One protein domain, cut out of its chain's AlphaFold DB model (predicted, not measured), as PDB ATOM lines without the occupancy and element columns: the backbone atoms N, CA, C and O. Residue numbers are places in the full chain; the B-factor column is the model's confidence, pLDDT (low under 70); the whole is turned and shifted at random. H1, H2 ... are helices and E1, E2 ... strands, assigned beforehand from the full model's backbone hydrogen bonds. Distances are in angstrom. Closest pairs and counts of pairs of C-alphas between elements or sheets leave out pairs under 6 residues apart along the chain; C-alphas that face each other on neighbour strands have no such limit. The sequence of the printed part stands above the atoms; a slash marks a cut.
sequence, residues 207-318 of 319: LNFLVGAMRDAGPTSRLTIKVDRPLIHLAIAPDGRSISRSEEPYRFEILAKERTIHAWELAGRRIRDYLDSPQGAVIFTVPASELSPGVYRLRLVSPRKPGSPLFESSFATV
ATOM      1  N   LEU A 207      16.166  10.861 -10.005       46.69
ATOM      2  CA  LEU A 207      16.494  12.248  -9.703       46.69
ATOM      3  C   LEU A 207      16.943  12.954 -10.975       46.69
ATOM      4  O   LEU A 207      18.039  12.738 -11.494       46.69
ATOM      5  N   ASN A 208      16.070  13.832 -11.462       41.84
ATOM      6  CA  ASN A 208      16.406  14.777 -12.511       41.84
ATOM      7  C   ASN A 208      17.271  15.880 -11.902       41.84
ATOM      8  O   ASN A 208      16.766  16.815 -11.278       41.84
ATOM      9  N   PHE A 209      18.584  15.782 -12.078       45.56
ATOM     10  CA  PHE A 209      19.444  16.930 -11.841       45.56
ATOM     11  C   PHE A 209      19.135  17.971 -12.914       45.56
ATOM     12  O   PHE A 209      19.147  17.659 -14.107       45.56
ATOM     13  N   LEU A 210      18.884  19.213 -12.498       38.19
ATOM     14  CA  LEU A 210      18.923  20.366 -13.391       38.19
ATOM     15  C   LEU A 210      20.381  20.579 -13.816       38.19
ATOM     16  O   LEU A 210      21.083  21.465 -13.333       38.19
ATOM     17  N   VAL A 211      20.868  19.721 -14.711       46.69
ATOM     18  CA  VAL A 211      22.030  20.034 -15.529       46.69
ATOM     19  C   VAL A 211      21.558  21.177 -16.412       46.69
ATOM     20  O   VAL A 211      20.653  20.955 -17.207       46.69
ATOM     21  N   GLY A 212      22.071  22.392 -16.170       42.94
ATOM     22  CA  GLY A 212      21.652  23.642 -16.814       42.94
ATOM     23  C   GLY A 212      21.030  23.428 -18.191       42.94
ATOM     24  O   GLY A 212      21.735  23.194 -19.170       42.94
ATOM     25  N   ALA A 213      19.699  23.453 -18.234       39.47
ATOM     26  CA  ALA A 213      18.950  23.232 -19.450       39.47
ATOM     27  C   ALA A 213      19.141  24.452 -20.355       39.47
ATOM     28  O   ALA A 213      18.519  25.496 -20.157       39.47
ATOM     29  N   MET A 214      19.988  24.317 -21.374       43.19
ATOM     30  CA  MET A 214      19.678  24.966 -22.644       43.19
ATOM     31  C   MET A 214      18.378  24.337 -23.162       43.19
ATOM     32  O   MET A 214      18.173  23.130 -22.996       43.19
ATOM     33  N   ARG A 215      17.487  25.147 -23.752       38.91
ATOM     34  CA  ARG A 215      16.327  24.632 -24.500       38.91
ATOM     35  C   ARG A 215      16.807  23.485 -25.405       38.91
ATOM     36  O   ARG A 215      17.807  23.648 -26.095       38.91
ATOM     37  N   ASP A 216      16.112  22.352 -25.343       49.53
ATOM     38  CA  ASP A 216      16.311  21.147 -26.168       49.53
ATOM     39  C   ASP A 216      17.446  20.172 -25.776       49.53
ATOM     40  O   ASP A 216      17.647  19.167 -26.461       49.53
ATOM     41  N   ALA A 217      18.142  20.366 -24.647       51.88
ATOM     42  CA  ALA A 217      19.078  19.361 -24.127       51.88
ATOM     43  C   ALA A 217      18.351  18.288 -23.286       51.88
ATOM     44  O   ALA A 217      17.787  18.579 -22.232       51.88
ATOM     45  N   GLY A 218      18.364  17.032 -23.747       46.97
ATOM     46  CA  GLY A 218      17.823  15.895 -22.995       46.97
ATOM     47  C   GLY A 218      18.610  15.598 -21.703       46.97
ATOM     48  O   GLY A 218      19.793  15.942 -21.607       46.97
ATOM     49  N   PRO A 219      17.990  14.940 -20.704       50.16
ATOM     50  CA  PRO A 219      18.639  14.616 -19.433       50.16
ATOM     51  C   PRO A 219      19.899  13.770 -19.666       50.16
ATOM     52  O   PRO A 219      19.842  12.696 -20.261       50.16
ATOM     53  N   THR A 220      21.052  14.262 -19.210       53.12
ATOM     54  CA  THR A 220      22.364  13.685 -19.560       53.12
ATOM     55  C   THR A 220      22.785  12.518 -18.657       53.12
ATOM     56  O   THR A 220      23.738  11.806 -18.973       53.12
ATOM     57  N   SER A 221      22.085  12.279 -17.542       50.78
ATOM     58  CA  SER A 221      22.356  11.141 -16.658       50.78
ATOM     59  C   SER A 221      21.149  10.786 -15.793       50.78
ATOM     60  O   SER A 221      20.632  11.646 -15.083       50.78
ATOM     61  N   ARG A 222      20.753   9.508 -15.796       50.31
ATOM     62  CA  ARG A 222      19.895   8.929 -14.754       50.31
ATOM     63  C   ARG A 222      20.781   8.445 -13.614       50.31
ATOM     64  O   ARG A 222      21.725   7.694 -13.860       50.31
ATOM     65  N   LEU A 223      20.486   8.869 -12.390       54.03
ATOM     66  CA  LEU A 223      21.148   8.364 -11.192       54.03
ATOM     67  C   LEU A 223      20.114   7.606 -10.360       54.03
ATOM     68  O   LEU A 223      19.159   8.201  -9.870       54.03
ATOM     69  N   THR A 224      20.310   6.302 -10.185       53.09
ATOM     70  CA  THR A 224      19.521   5.520  -9.230       53.09
ATOM     71  C   THR A 224      20.042   5.800  -7.827       53.09
ATOM     72  O   THR A 224      21.074   5.253  -7.436       53.09
ATOM     73  N   ILE A 225      19.341   6.635  -7.059       53.28
ATOM     74  CA  ILE A 225      19.608   6.745  -5.622       53.28
ATOM     75  C   ILE A 225      18.803   5.673  -4.904       53.28
ATOM     76  O   ILE A 225      17.576   5.644  -4.985       53.28
ATOM     77  N   LYS A 226      19.504   4.793  -4.188       55.72
ATOM     78  CA  LYS A 226      18.881   3.953  -3.172       55.72
ATOM     79  C   LYS A 226      19.078   4.627  -1.819       55.72
ATOM     80  O   LYS A 226      20.196   4.998  -1.473       55.72
ATOM     81  N   VAL A 227      17.986   4.804  -1.079       55.44
ATOM     82  CA  VAL A 227      17.959   5.518   0.213       55.44
ATOM     83  C   VAL A 227      18.849   4.837   1.270       55.44
ATOM     84  O   VAL A 227      19.253   5.469   2.240       55.44
ATOM     85  N   ASP A 228      19.215   3.572   1.059       59.16
ATOM     86  CA  ASP A 228      20.057   2.763   1.943       59.16
ATOM     87  C   ASP A 228      21.572   2.894   1.691       59.16
ATOM     88  O   ASP A 228      22.359   2.312   2.438       59.16
ATOM     89  N   ARG A 229      22.015   3.629   0.660       66.25
ATOM     90  CA  ARG A 229      23.442   3.740   0.314       66.25
ATOM     91  C   ARG A 229      23.899   5.196   0.300       66.25
ATOM     92  O   ARG A 229      23.595   5.901  -0.661       66.25
ATOM     93  N   PRO A 230      24.656   5.657   1.315       73.62
ATOM     94  CA  PRO A 230      25.244   6.989   1.275       73.62
ATOM     95  C   PRO A 230      26.130   7.138   0.029       73.62
ATOM     96  O   PRO A 230      26.892   6.233  -0.315       73.62
ATOM     97  N   LEU A 231      26.004   8.269  -0.666       78.94
ATOM     98  CA  LEU A 231      26.740   8.593  -1.889       78.94
ATOM     99  C   LEU A 231      27.646   9.801  -1.639       78.94
ATOM    100  O   LEU A 231      27.259  10.743  -0.949       78.94
ATOM    101  N   ILE A 232      28.838   9.784  -2.226       81.81
ATOM    102  CA  ILE A 232      29.792  10.894  -2.224       81.81
ATOM    103  C   ILE A 232      29.827  11.486  -3.633       81.81
ATOM    104  O   ILE A 232      30.059  10.768  -4.607       81.81
ATOM    105  N   HIS A 233      29.615  12.799  -3.739       85.12
ATOM    106  CA  HIS A 233      29.732  13.538  -4.995       85.12
ATOM    107  C   HIS A 233      31.074  14.272  -5.052       85.12
ATOM    108  O   HIS A 233      31.395  15.068  -4.172       85.12
ATOM    109  N   LEU A 234      31.854  14.010  -6.097       85.00
ATOM    110  CA  LEU A 234      33.158  14.616  -6.338       85.00
ATOM    111  C   LEU A 234      33.054  15.546  -7.544       85.00
ATOM    112  O   LEU A 234      32.890  15.075  -8.668       85.00
ATOM    113  N   ALA A 235      33.152  16.853  -7.314       87.25
ATOM    114  CA  ALA A 235      33.211  17.855  -8.373       87.25
ATOM    115  C   ALA A 235      34.672  18.209  -8.674       87.25
ATOM    116  O   ALA A 235      35.424  18.582  -7.774       87.25
ATOM    117  N   ILE A 236      35.076  18.095  -9.939       88.31
ATOM    118  CA  ILE A 236      36.447  18.335 -10.394       88.31
ATOM    119  C   ILE A 236      36.438  19.394 -11.490       88.31
ATOM    120  O   ILE A 236      35.772  19.220 -12.507       88.31
ATOM    121  N   ALA A 237      37.227  20.451 -11.323       90.00
ATOM    122  CA  ALA A 237      37.391  21.515 -12.313       90.00
ATOM    123  C   ALA A 237      38.850  21.568 -12.817       90.00
ATOM    124  O   ALA A 237      39.604  22.458 -12.421       90.00
ATOM    125  N   PRO A 238      39.307  20.588 -13.629       89.75
ATOM    126  CA  PRO A 238      40.635  20.649 -14.238       89.75
ATOM    127  C   PRO A 238      40.751  21.842 -15.202       89.75
ATOM    128  O   PRO A 238      39.754  22.302 -15.759       89.75
ATOM    129  N   ASP A 239      41.976  22.310 -15.461       90.38
ATOM    130  CA  ASP A 239      42.206  23.355 -16.465       90.38
ATOM    131  C   ASP A 239      41.811  22.843 -17.857       90.38
ATOM    132  O   ASP A 239      42.513  22.030 -18.466       90.38
ATOM    133  N   GLY A 240      40.700  23.357 -18.386       88.25
ATOM    134  CA  GLY A 240      40.184  22.992 -19.700       88.25
ATOM    135  C   GLY A 240      41.197  23.192 -20.831       88.25
ATOM    136  O   GLY A 240      41.132  22.473 -21.827       88.25
ATOM    137  N   ARG A 241      42.174  24.102 -20.694       90.56
ATOM    138  CA  ARG A 241      43.228  24.327 -21.705       90.56
ATOM    139  C   ARG A 241      44.160  23.126 -21.863       90.56
ATOM    140  O   ARG A 241      44.710  22.931 -22.942       90.56
ATOM    141  N   SER A 242      44.303  22.312 -20.818       90.19
ATOM    142  CA  SER A 242      45.111  21.086 -20.827       90.19
ATOM    143  C   SER A 242      44.398  19.884 -21.470       90.19
ATOM    144  O   SER A 242      45.018  18.845 -21.716       90.19
ATOM    145  N   ILE A 243      43.102  20.022 -21.775       92.56
ATOM    146  CA  ILE A 243      42.241  18.956 -22.294       92.56
ATOM    147  C   ILE A 243      41.870  19.257 -23.751       92.56
ATOM    148  O   ILE A 243      41.292  20.298 -24.077       92.56
ATOM    149  N   SER A 244      42.198  18.319 -24.638       92.12
ATOM    150  CA  SER A 244      41.862  18.370 -26.062       92.12
ATOM    151  C   SER A 244      40.357  18.176 -26.272       92.12
ATOM    152  O   SER A 244      39.743  17.347 -25.609       92.12
ATOM    153  N   ARG A 245      39.761  18.867 -27.255       92.56
ATOM    154  CA  ARG A 245      38.365  18.646 -27.699       92.56
ATOM    155  C   ARG A 245      38.203  17.411 -28.610       92.56
ATOM    156  O   ARG A 245      37.279  17.358 -29.414       92.56
ATOM    157  N   SER A 246      39.113  16.441 -28.530       92.25
ATOM    158  CA  SER A 246      39.056  15.192 -29.302       92.25
ATOM    159  C   SER A 246      38.272  14.100 -28.566       92.25
ATOM    160  O   SER A 246      37.984  14.211 -27.375       92.25
ATOM    161  N   GLU A 247      37.970  13.013 -29.275       92.75
ATOM    162  CA  GLU A 247      37.375  11.789 -28.709       92.75
ATOM    163  C   GLU A 247      38.408  10.913 -27.964       92.75
ATOM    164  O   GLU A 247      38.142   9.760 -27.637       92.75
ATOM    165  N   GLU A 248      39.609  11.440 -27.695       92.88
ATOM    166  CA  GLU A 248      40.628  10.727 -26.922       92.88
ATOM    167  C   GLU A 248      40.138  10.505 -25.477       92.88
ATOM    168  O   GLU A 248      39.671  11.464 -24.848       92.88
ATOM    169  N   PRO A 249      40.246   9.277 -24.932       92.81
ATOM    170  CA  PRO A 249      39.768   8.968 -23.594       92.81
ATOM    171  C   PRO A 249      40.761   9.473 -22.548       92.81
ATOM    172  O   PRO A 249      41.921   9.065 -22.501       92.81
ATOM    173  N   TYR A 250      40.291  10.360 -21.683       93.31
ATOM    174  CA  TYR A 250      40.979  10.760 -20.467       93.31
ATOM    175  C   TYR A 250      40.465   9.917 -19.308       93.31
ATOM    176  O   TYR A 250      39.266   9.637 -19.220       93.31
ATOM    177  N   ARG A 251      41.366   9.544 -18.400       94.94
ATOM    178  CA  ARG A 251      41.044   8.647 -17.292       94.94
ATOM    179  C   ARG A 251      41.078   9.388 -15.961       94.94
ATOM    180  O   ARG A 251      42.108   9.941 -15.583       94.94
ATOM    181  N   PHE A 252      39.955   9.392 -15.258       93.69
ATOM    182  CA  PHE A 252      39.842   9.856 -13.878       93.69
ATOM    183  C   PHE A 252      40.015   8.665 -12.950       93.69
ATOM    184  O   PHE A 252      39.415   7.620 -13.187       93.69
ATOM    185  N   GLU A 253      40.807   8.807 -11.896       94.38
ATOM    186  CA  GLU A 253      41.079   7.712 -10.970       94.38
ATOM    187  C   GLU A 253      41.073   8.182  -9.523       94.38
ATOM    188  O   GLU A 253      41.646   9.222  -9.200       94.38
ATOM    189  N   ILE A 254      40.477   7.370  -8.651       94.06
ATOM    190  CA  ILE A 254      40.584   7.498  -7.200       94.06
ATOM    191  C   ILE A 254      41.558   6.441  -6.703       94.06
ATOM    192  O   ILE A 254      41.370   5.248  -6.949       94.06
ATOM    193  N   LEU A 255      42.581   6.877  -5.976       94.06
ATOM    194  CA  LEU A 255      43.614   6.033  -5.405       94.06
ATOM    195  C   LEU A 255      43.558   6.051  -3.882       94.06
ATOM    196  O   LEU A 255      43.486   7.116  -3.270       94.06
ATOM    197  N   ALA A 256      43.695   4.874  -3.281       93.94
ATOM    198  CA  ALA A 256      43.998   4.700  -1.868       93.94
ATOM    199  C   ALA A 256      45.341   3.978  -1.749       93.94
ATOM    200  O   ALA A 256      45.487   2.866  -2.253       93.94
ATOM    201  N   LYS A 257      46.334   4.596  -1.094       90.31
ATOM    202  CA  LYS A 257      47.689   4.020  -0.938       90.31
ATOM    203  C   LYS A 257      48.272   3.485  -2.266       90.31
ATOM    204  O   LYS A 257      48.727   2.351  -2.323       90.31
ATOM    205  N   GLU A 258      48.202   4.287  -3.333       88.81
ATOM    206  CA  GLU A 258      48.633   3.948  -4.710       88.81
ATOM    207  C   GLU A 258      47.815   2.867  -5.442       88.81
ATOM    208  O   GLU A 258      48.077   2.578  -6.608       88.81
ATOM    209  N   ARG A 259      46.780   2.295  -4.817       92.56
ATOM    210  CA  ARG A 259      45.857   1.368  -5.480       92.56
ATOM    211  C   ARG A 259      44.654   2.121  -6.028       92.56
ATOM    212  O   ARG A 259      43.955   2.790  -5.269       92.56
ATOM    213  N   THR A 260      44.366   1.958  -7.316       92.56
ATOM    214  CA  THR A 260      43.125   2.453  -7.921       92.56
ATOM    215  C   THR A 260      41.929   1.724  -7.309       92.56
ATOM    216  O   THR A 260      41.811   0.504  -7.429       92.56
ATOM    217  N   ILE A 261      41.067   2.477  -6.631       92.12
ATOM    218  CA  ILE A 261      39.797   1.999  -6.075       92.12
ATOM    219  C   ILE A 261      38.693   2.159  -7.113       92.12
ATOM    220  O   ILE A 261      37.885   1.257  -7.293       92.12
ATOM    221  N   HIS A 262      38.716   3.276  -7.841       88.94
ATOM    222  CA  HIS A 262      37.724   3.570  -8.863       88.94
ATOM    223  C   HIS A 262      38.346   4.289 -10.055       88.94
ATOM    224  O   HIS A 262      39.308   5.043  -9.890       88.94
ATOM    225  N   ALA A 263      37.799   4.070 -11.251       89.88
ATOM    226  CA  ALA A 263      38.215   4.775 -12.454       89.88
ATOM    227  C   ALA A 263      37.041   5.051 -13.400       89.88
ATOM    228  O   ALA A 263      36.122   4.241 -13.518       89.88
ATOM    229  N   TRP A 264      37.116   6.173 -14.109       91.50
ATOM    230  CA  TRP A 264      36.201   6.535 -15.188       91.50
ATOM    231  C   TRP A 264      36.988   6.975 -16.411       91.50
ATOM    232  O   TRP A 264      38.026   7.620 -16.283       91.50
ATOM    233  N   GLU A 265      36.453   6.694 -17.591       92.12
ATOM    234  CA  GLU A 265      36.991   7.194 -18.850       92.12
ATOM    235  C   GLU A 265      35.975   8.120 -19.508       92.12
ATOM    236  O   GLU A 265      34.793   7.792 -19.626       92.12
ATOM    237  N   LEU A 266      36.434   9.302 -19.912       90.19
ATOM    238  CA  LEU A 266      35.623  10.291 -20.609       90.19
ATOM    239  C   LEU A 266      36.406  10.853 -21.793       90.19
ATOM    240  O   LEU A 266      37.584  11.181 -21.673       90.19
ATOM    241  N   ALA A 267      35.730  11.008 -22.930       92.31
ATOM    242  CA  ALA A 267      36.285  11.702 -24.083       92.31
ATOM    243  C   ALA A 267      36.629  13.158 -23.729       92.31
ATOM    244  O   ALA A 267      35.849  13.840 -23.055       92.31
ATOM    245  N   GLY A 268      37.763  13.655 -24.226       91.75
ATOM    246  CA  GLY A 268      38.205  15.035 -24.005       91.75
ATOM    247  C   GLY A 268      37.152  16.073 -24.400       91.75
ATOM    248  O   GLY A 268      36.898  17.012 -23.644       91.75
ATOM    249  N   ARG A 269      36.451  15.850 -25.520       91.38
ATOM    250  CA  ARG A 269      35.289  16.648 -25.938       91.38
ATOM    251  C   ARG A 269      34.229  16.745 -24.840       91.38
ATOM    252  O   ARG A 269      33.846  17.846 -24.468       91.38
ATOM    253  N   ARG A 270      33.814  15.613 -24.272       88.88
ATOM    254  CA  ARG A 270      32.776  15.565 -23.234       88.88
ATOM    255  C   ARG A 270      33.216  16.249 -21.942       88.88
ATOM    256  O   ARG A 270      32.412  16.906 -21.292       88.88
ATOM    257  N   ILE A 271      34.493  16.130 -21.575       89.88
ATOM    258  CA  ILE A 271      35.051  16.858 -20.428       89.88
ATOM    259  C   ILE A 271      34.994  18.363 -20.685       89.88
ATOM    260  O   ILE A 271      34.566  19.110 -19.815       89.88
ATOM    261  N   ARG A 272      35.379  18.816 -21.884       91.31
ATOM    262  CA  ARG A 272      35.280  20.229 -22.270       91.31
ATOM    263  C   ARG A 272      33.840  20.722 -22.246       91.31
ATOM    264  O   ARG A 272      33.617  21.796 -21.709       91.31
ATOM    265  N   ASP A 273      32.890  19.923 -22.719       86.31
ATOM    266  CA  ASP A 273      31.467  20.262 -22.656       86.31
ATOM    267  C   ASP A 273      30.988  20.440 -21.197       86.31
ATOM    268  O   ASP A 273      30.235  21.369 -20.919       86.31
ATOM    269  N   TYR A 274      31.466  19.623 -20.244       85.88
ATOM    270  CA  TYR A 274      31.183  19.794 -18.804       85.88
ATOM    271  C   TYR A 274      31.883  21.005 -18.164       85.88
ATOM    272  O   TYR A 274      31.385  21.560 -17.191       85.88
ATOM    273  N   LEU A 275      33.055  21.406 -18.657       88.38
ATOM    274  CA  LEU A 275      33.774  22.576 -18.136       88.38
ATOM    275  C   LEU A 275      33.257  23.887 -18.728       88.38
ATOM    276  O   LEU A 275      33.285  24.913 -18.057       88.38
ATOM    277  N   ASP A 276      32.793  23.847 -19.975       85.81
ATOM    278  CA  ASP A 276      32.188  24.982 -20.669       85.81
ATOM    279  C   ASP A 276      30.707  25.169 -20.243       85.81
ATOM    280  O   ASP A 276      30.084  26.178 -20.585       85.81
ATOM    281  N   SER A 277      30.130  24.224 -19.485       80.75
ATOM    282  CA  SER A 277      28.783  24.338 -18.917       80.75
ATOM    283  C   SER A 277      28.754  25.245 -17.673       80.75
ATOM    284  O   SER A 277      29.789  25.489 -17.049       80.75
ATOM    285  N   PRO A 278      27.568  25.716 -17.230       74.25
ATOM    286  CA  PRO A 278      27.454  26.574 -16.046       74.25
ATOM    287  C   PRO A 278      27.998  25.963 -14.747       74.25
ATOM    288  O   PRO A 278      28.293  26.700 -13.811       74.25
ATOM    289  N   GLN A 279      28.112  24.631 -14.664       76.19
ATOM    290  CA  GLN A 279      28.703  23.963 -13.503       76.19
ATOM    291  C   GLN A 279      30.221  24.167 -13.423       76.19
ATOM    292  O   GLN A 279      30.770  24.115 -12.325       76.19
ATOM    293  N   GLY A 280      30.899  24.360 -14.562       85.56
ATOM    294  CA  GLY A 280      32.351  24.536 -14.624       85.56
ATOM    295  C   GLY A 280      33.156  23.356 -14.068       85.56
ATOM    296  O   GLY A 280      34.315  23.528 -13.696       85.56
ATOM    297  N   ALA A 281      32.544  22.172 -13.951       87.50
ATOM    298  CA  ALA A 281      33.123  21.016 -13.281       87.50
ATOM    299  C   ALA A 281      32.530  19.697 -13.794       87.50
ATOM    300  O   ALA A 281      31.354  19.602 -14.145       87.50
ATOM    301  N   VAL A 282      33.344  18.646 -13.756       85.50
ATOM    302  CA  VAL A 282      32.928  17.257 -13.962       85.50
ATOM    303  C   VAL A 282      32.538  16.664 -12.613       85.50
ATOM    304  O   VAL A 282      33.334  16.699 -11.675       85.50
ATOM    305  N   ILE A 283      31.328  16.114 -12.507       86.56
ATOM    306  CA  ILE A 283      30.810  15.543 -11.258       86.56
ATOM    307  C   ILE A 283      30.779  14.019 -11.359       86.56
ATOM    308  O   ILE A 283      30.119  13.457 -12.233       86.56
ATOM    309  N   PHE A 284      31.454  13.353 -10.427       85.19
ATOM    310  CA  PHE A 284      31.404  11.907 -10.239       85.19
ATOM    311  C   PHE A 284      30.636  11.559  -8.972       85.19
ATOM    312  O   PHE A 284      30.656  12.306  -7.997       85.19
ATOM    313  N   THR A 285      29.970  10.409  -8.978       83.12
ATOM    314  CA  THR A 285      29.270   9.881  -7.802       83.12
ATOM    315  C   THR A 285      29.860   8.527  -7.444       83.12
ATOM    316  O   THR A 285      29.977   7.666  -8.315       83.12
ATOM    317  N   VAL A 286      30.231   8.354  -6.176       83.50
ATOM    318  CA  VAL A 286      30.838   7.130  -5.637       83.50
ATOM    319  C   VAL A 286      30.024   6.662  -4.434       83.50
ATOM    320  O   VAL A 286      29.727   7.482  -3.562       83.50
ATOM    321  N   PRO A 287      29.656   5.376  -4.333       82.94
ATOM    322  CA  PRO A 287      29.076   4.837  -3.110       82.94
ATOM    323  C   PRO A 287      30.038   4.997  -1.930       82.94
ATOM    324  O   PRO A 287      31.190   4.580  -2.000       82.94
ATOM    325  N   ALA A 288      29.574   5.551  -0.810       84.19
ATOM    326  CA  ALA A 288      30.414   5.725   0.377       84.19
ATOM    327  C   ALA A 288      30.922   4.382   0.934       84.19
ATOM    328  O   ALA A 288      31.997   4.328   1.518       84.19
ATOM    329  N   SER A 289      30.208   3.276   0.682       82.38
ATOM    330  CA  SER A 289      30.654   1.915   1.020       82.38
ATOM    331  C   SER A 289      31.934   1.476   0.299       82.38
ATOM    332  O   SER A 289      32.586   0.536   0.741       82.38
ATOM    333  N   GLU A 290      32.284   2.118  -0.818       82.62
ATOM    334  CA  GLU A 290      33.518   1.848  -1.571       82.62
ATOM    335  C   GLU A 290      34.696   2.704  -1.078       82.62
ATOM    336  O   GLU A 290      35.845   2.450  -1.443       82.62
ATOM    337  N   LEU A 291      34.429   3.694  -0.219       86.50
ATOM    338  CA  LEU A 291      35.410   4.622   0.333       86.50
ATOM    339  C   LEU A 291      35.455   4.504   1.863       86.50
ATOM    340  O   LEU A 291      34.882   5.315   2.586       86.50
ATOM    341  N   SER A 292      36.195   3.513   2.368       86.94
ATOM    342  CA  SER A 292      36.505   3.396   3.802       86.94
ATOM    343  C   SER A 292      37.125   4.690   4.363       86.94
ATOM    344  O   SER A 292      37.795   5.403   3.614       86.94
ATOM    345  N   PRO A 293      36.991   4.998   5.665       90.69
ATOM    346  CA  PRO A 293      37.663   6.151   6.267       90.69
ATOM    347  C   PRO A 293      39.167   6.171   5.957       90.69
ATOM    348  O   PRO A 293      39.872   5.182   6.183       90.69
ATOM    349  N   GLY A 294      39.663   7.276   5.400       92.62
ATOM    350  CA  GLY A 294      41.054   7.375   4.960       92.62
ATOM    351  C   GLY A 294      41.340   8.546   4.024       92.62
ATOM    352  O   GLY A 294      40.468   9.351   3.713       92.62
ATOM    353  N   VAL A 295      42.596   8.636   3.580       94.12
ATOM    354  CA  VAL A 295      43.060   9.655   2.627       94.12
ATOM    355  C   VAL A 295      43.131   9.054   1.227       94.12
ATOM    356  O   VAL A 295      43.768   8.018   1.014       94.12
ATOM    357  N   TYR A 296      42.521   9.749   0.278       94.56
ATOM    358  CA  TYR A 296      42.422   9.379  -1.123       94.56
ATOM    359  C   TYR A 296      43.082  10.432  -2.006       94.56
ATOM    360  O   TYR A 296      43.165  11.608  -1.649       94.56
ATOM    361  N   ARG A 297      43.539  10.005  -3.183       95.06
ATOM    362  CA  ARG A 297      44.012  10.883  -4.255       95.06
ATOM    363  C   ARG A 297      43.126  10.732  -5.473       95.06
ATOM    364  O   ARG A 297      42.862   9.619  -5.907       95.06
ATOM    365  N   LEU A 298      42.687  11.850  -6.024       93.75
ATOM    366  CA  LEU A 298      41.939  11.933  -7.265       93.75
ATOM    367  C   LEU A 298      42.870  12.476  -8.341       93.75
ATOM    368  O   LEU A 298      43.402  13.574  -8.176       93.75
ATOM    369  N   ARG A 299      43.063  11.728  -9.429       94.81
ATOM    370  CA  ARG A 299      43.912  12.149 -10.549       94.81
ATOM    371  C   ARG A 299      43.189  12.094 -11.885       94.81
ATOM    372  O   ARG A 299      42.363  11.213 -12.110       94.81
ATOM    373  N   LEU A 300      43.548  13.010 -12.778       94.44
ATOM    374  CA  LEU A 300      43.172  12.991 -14.190       94.44
ATOM    375  C   LEU A 300      44.408  12.683 -15.028       94.44
ATOM    376  O   LEU A 300      45.381  13.434 -15.000       94.44
ATOM    377  N   VAL A 301      44.359  11.610 -15.804       94.56
ATOM    378  CA  VAL A 301      45.469  11.145 -16.633       94.56
ATOM    379  C   VAL A 301      45.132  11.353 -18.105       94.56
ATOM    380  O   VAL A 301      44.052  10.987 -18.574       94.56
ATOM    381  N   SER A 302      46.068  11.957 -18.841       92.69
ATOM    382  CA  SER A 302      45.962  12.104 -20.294       92.69
ATOM    383  C   SER A 302      46.498  10.860 -21.001       92.69
ATOM    384  O   SER A 302      47.568  10.374 -20.621       92.69
ATOM    385  N   PRO A 303      45.871  10.415 -22.104       88.06
ATOM    386  CA  PRO A 303      46.400   9.312 -22.904       88.06
ATOM    387  C   PRO A 303      47.769   9.641 -23.524       88.06
ATOM    388  O   PRO A 303      48.569   8.747 -23.778       88.06
ATOM    389  N   ARG A 304      48.081  10.931 -23.721       87.00
ATOM    390  CA  ARG A 304      49.355  11.391 -24.299       87.00
ATOM    391  C   ARG A 304      50.503  11.440 -23.290       87.00
ATOM    392  O   ARG A 304      51.663  11.460 -23.690       87.00
ATOM    393  N   LYS A 305      50.190  11.517 -21.992       86.75
ATOM    394  CA  LYS A 305      51.165  11.630 -20.892       86.75
ATOM    395  C   LYS A 305      50.704  10.810 -19.677       86.75
ATOM    396  O   LYS A 305      50.364  11.389 -18.648       86.75
ATOM    397  N   PRO A 306      50.709   9.469 -19.763       77.56
ATOM    398  CA  PRO A 306      50.184   8.614 -18.698       77.56
ATOM    399  C   PRO A 306      50.952   8.725 -17.368       77.56
ATOM    400  O   PRO A 306      50.391   8.454 -16.313       77.56
ATOM    401  N   GLY A 307      52.220   9.155 -17.398       79.88
ATOM    402  CA  GLY A 307      53.063   9.315 -16.206       79.88
ATOM    403  C   GLY A 307      52.994  10.683 -15.520       79.88
ATOM    404  O   GLY A 307      53.696  10.894 -14.536       79.88
ATOM    405  N   SER A 308      52.206  11.636 -16.028       88.31
ATOM    406  CA  SER A 308      52.098  12.977 -15.440       88.31
ATOM    407  C   SER A 308      50.633  13.408 -15.419       88.31
ATOM    408  O   SER A 308      50.097  13.750 -16.479       88.31
ATOM    409  N   PRO A 309      49.963  13.361 -14.252       91.19
ATOM    410  CA  PRO A 309      48.553  13.706 -14.177       91.19
ATOM    411  C   PRO A 309      48.347  15.177 -14.556       91.19
ATOM    412  O   PRO A 309      49.130  16.049 -14.185       91.19
ATOM    413  N   LEU A 310      47.282  15.450 -15.308       91.31
ATOM    414  CA  LEU A 310      46.859  16.813 -15.642       91.31
ATOM    415  C   LEU A 310      46.221  17.527 -14.449       91.31
ATOM    416  O   LEU A 310      46.186  18.752 -14.401       91.31
ATOM    417  N   PHE A 311      45.694  16.753 -13.506       92.44
ATOM    418  CA  PHE A 311      45.111  17.228 -12.263       92.44
ATOM    419  C   PHE A 311      45.359  16.180 -11.184       92.44
ATOM    420  O   PHE A 311      45.193  14.987 -11.446       92.44
ATOM    421  N   GLU A 312      45.712  16.625  -9.983       93.81
ATOM    422  CA  GLU A 312      45.828  15.778  -8.801       93.81
ATOM    423  C   GLU A 312      45.349  16.552  -7.568       93.81
ATOM    424  O   GLU A 312      45.755  17.691  -7.346       93.81
ATOM    425  N   SER A 313      44.475  15.936  -6.770       93.25
ATOM    426  CA  SER A 313      44.005  16.483  -5.493       93.25
ATOM    427  C   SER A 313      43.845  15.369  -4.469       93.25
ATOM    428  O   SER A 313      43.427  14.261  -4.806       93.25
ATOM    429  N   SER A 314      44.133  15.661  -3.204       93.25
ATOM    430  CA  SER A 314      43.855  14.758  -2.089       93.25
ATOM    431  C   SER A 314      42.546  15.126  -1.391       93.25
ATOM    432  O   SER A 314      42.148  16.289  -1.362       93.25
ATOM    433  N   PHE A 315      41.863  14.126  -0.839       90.94
ATOM    434  CA  PHE A 315      40.702  14.314   0.030       90.94
ATOM    435  C   PHE A 315      40.676  13.237   1.117       90.94
ATOM    436  O   PHE A 315      41.290  12.180   0.964       90.94
ATOM    437  N   ALA A 316      39.990  13.507   2.226       90.06
ATOM    438  CA  ALA A 316      39.850  12.566   3.331       90.06
ATOM    439  C   ALA A 316      38.374  12.256   3.584       90.06
ATOM    440  O   ALA A 316      37.540  13.159   3.565       90.06
ATOM    441  N   THR A 317      38.066  10.989   3.841       85.19
ATOM    442  CA  THR A 317      36.776  10.569   4.390       85.19
ATOM    443  C   THR A 317      36.944  10.331   5.889       85.19
ATOM    444  O   THR A 317      37.839   9.602   6.324       85.19
ATOM    445  N   VAL A 318      36.111  10.999   6.684       79.25
ATOM    446  CA  VAL A 318      36.021  10.826   8.139       79.25
ATOM    447  C   VAL A 318      34.818   9.940   8.475       79.25
ATOM    448  O   VAL A 318      33.857   9.944   7.701       79.25
TER     449      VAL A 318
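What this domain is: This is residues 207 to 318 of the 319 residues of an uncharacterized protein of Acidobacteria bacterium (UniProt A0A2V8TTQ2). A twisted sheet of four strands, E3 E2 E5 E6, stands partly face to face with a two-strand ribbon, E1 and E4, like a loose barrel left unclosed between E1 and E6 and between E3 and E4. The short helix H1 sits at one end, near E2 and E4, while the long unnamed stretch of residues 207 to 230 lies beyond the ribbon, on its side away from the larger sheet. The printed part has 112 residues, with one named helix and six named strands in the order E1 E2 E3 H1 E4 E5 E6; both sheets are antiparallel. The class is mostly strand, though under half of the residues are in named elements. The whole is compact, with a radius of gyration of the C-alphas of 14.9 A, and flat, spanning 42 by 40 by 18 A.

How they stand to each other: E1, residues 231 to 236, is the antiparallel neighbour of E4, residues 282 to 287, at 157 degrees; N 234 and O 284 are 2.8 A apart, within hydrogen-bond range. E2, residues 249 to 256, and E3, residues 259 to 267, form a hairpin, with N 252 and O 264 2.8 A apart. E3 bends by 62 degrees at residue 262, and E3 and E4 are only just apart, at 8.4 A. H1, residues 268 to 275, only grazes the larger sheet with its residues 268 to 273. The closest C-alphas of H1 and E2 are those of Gly 268 and Tyr 250, 6.2 A apart; those of H1 and E4 are Tyr 274 and Val 282, 5.7 A apart. In H1 every O i to N i+4 pair is within hydrogen-bond range. E5, residues 294 to 301, is antiparallel to E2 at 164 degrees, with N 253 and O 299 2.9 A apart. E6, residues 311 to 317, forms a hairpin with E5, with N 298 and O 313 2.8 A apart. E3 and E6 are the edge strands of this sheet, and E1 and E6 are near each other.

Where its parts are: E1 begins at C-alpha 231, (26.740, 8.593, -1.889), and measures 16.2 A from first to last C-alpha. E2 measures 22.5 A, E3 23.3 A and H1 10.5 A, with C-alpha 268 at (38.205, 15.035, -24.005). E4 measures 16.9 A, E5 22.4 A and E6 19.8 A, ending at C-alpha 317, (36.776, 10.569, 4.390).

The domain as a whole: The C-alphas farthest apart, those of Arg 215 and Lys 257, are 44.3 A apart. The printed part has no cut. The link from E1 to E2, 12 residues, is long. The mean pLDDT of the printed part is 80.7; residues 207 to 229 are under 70.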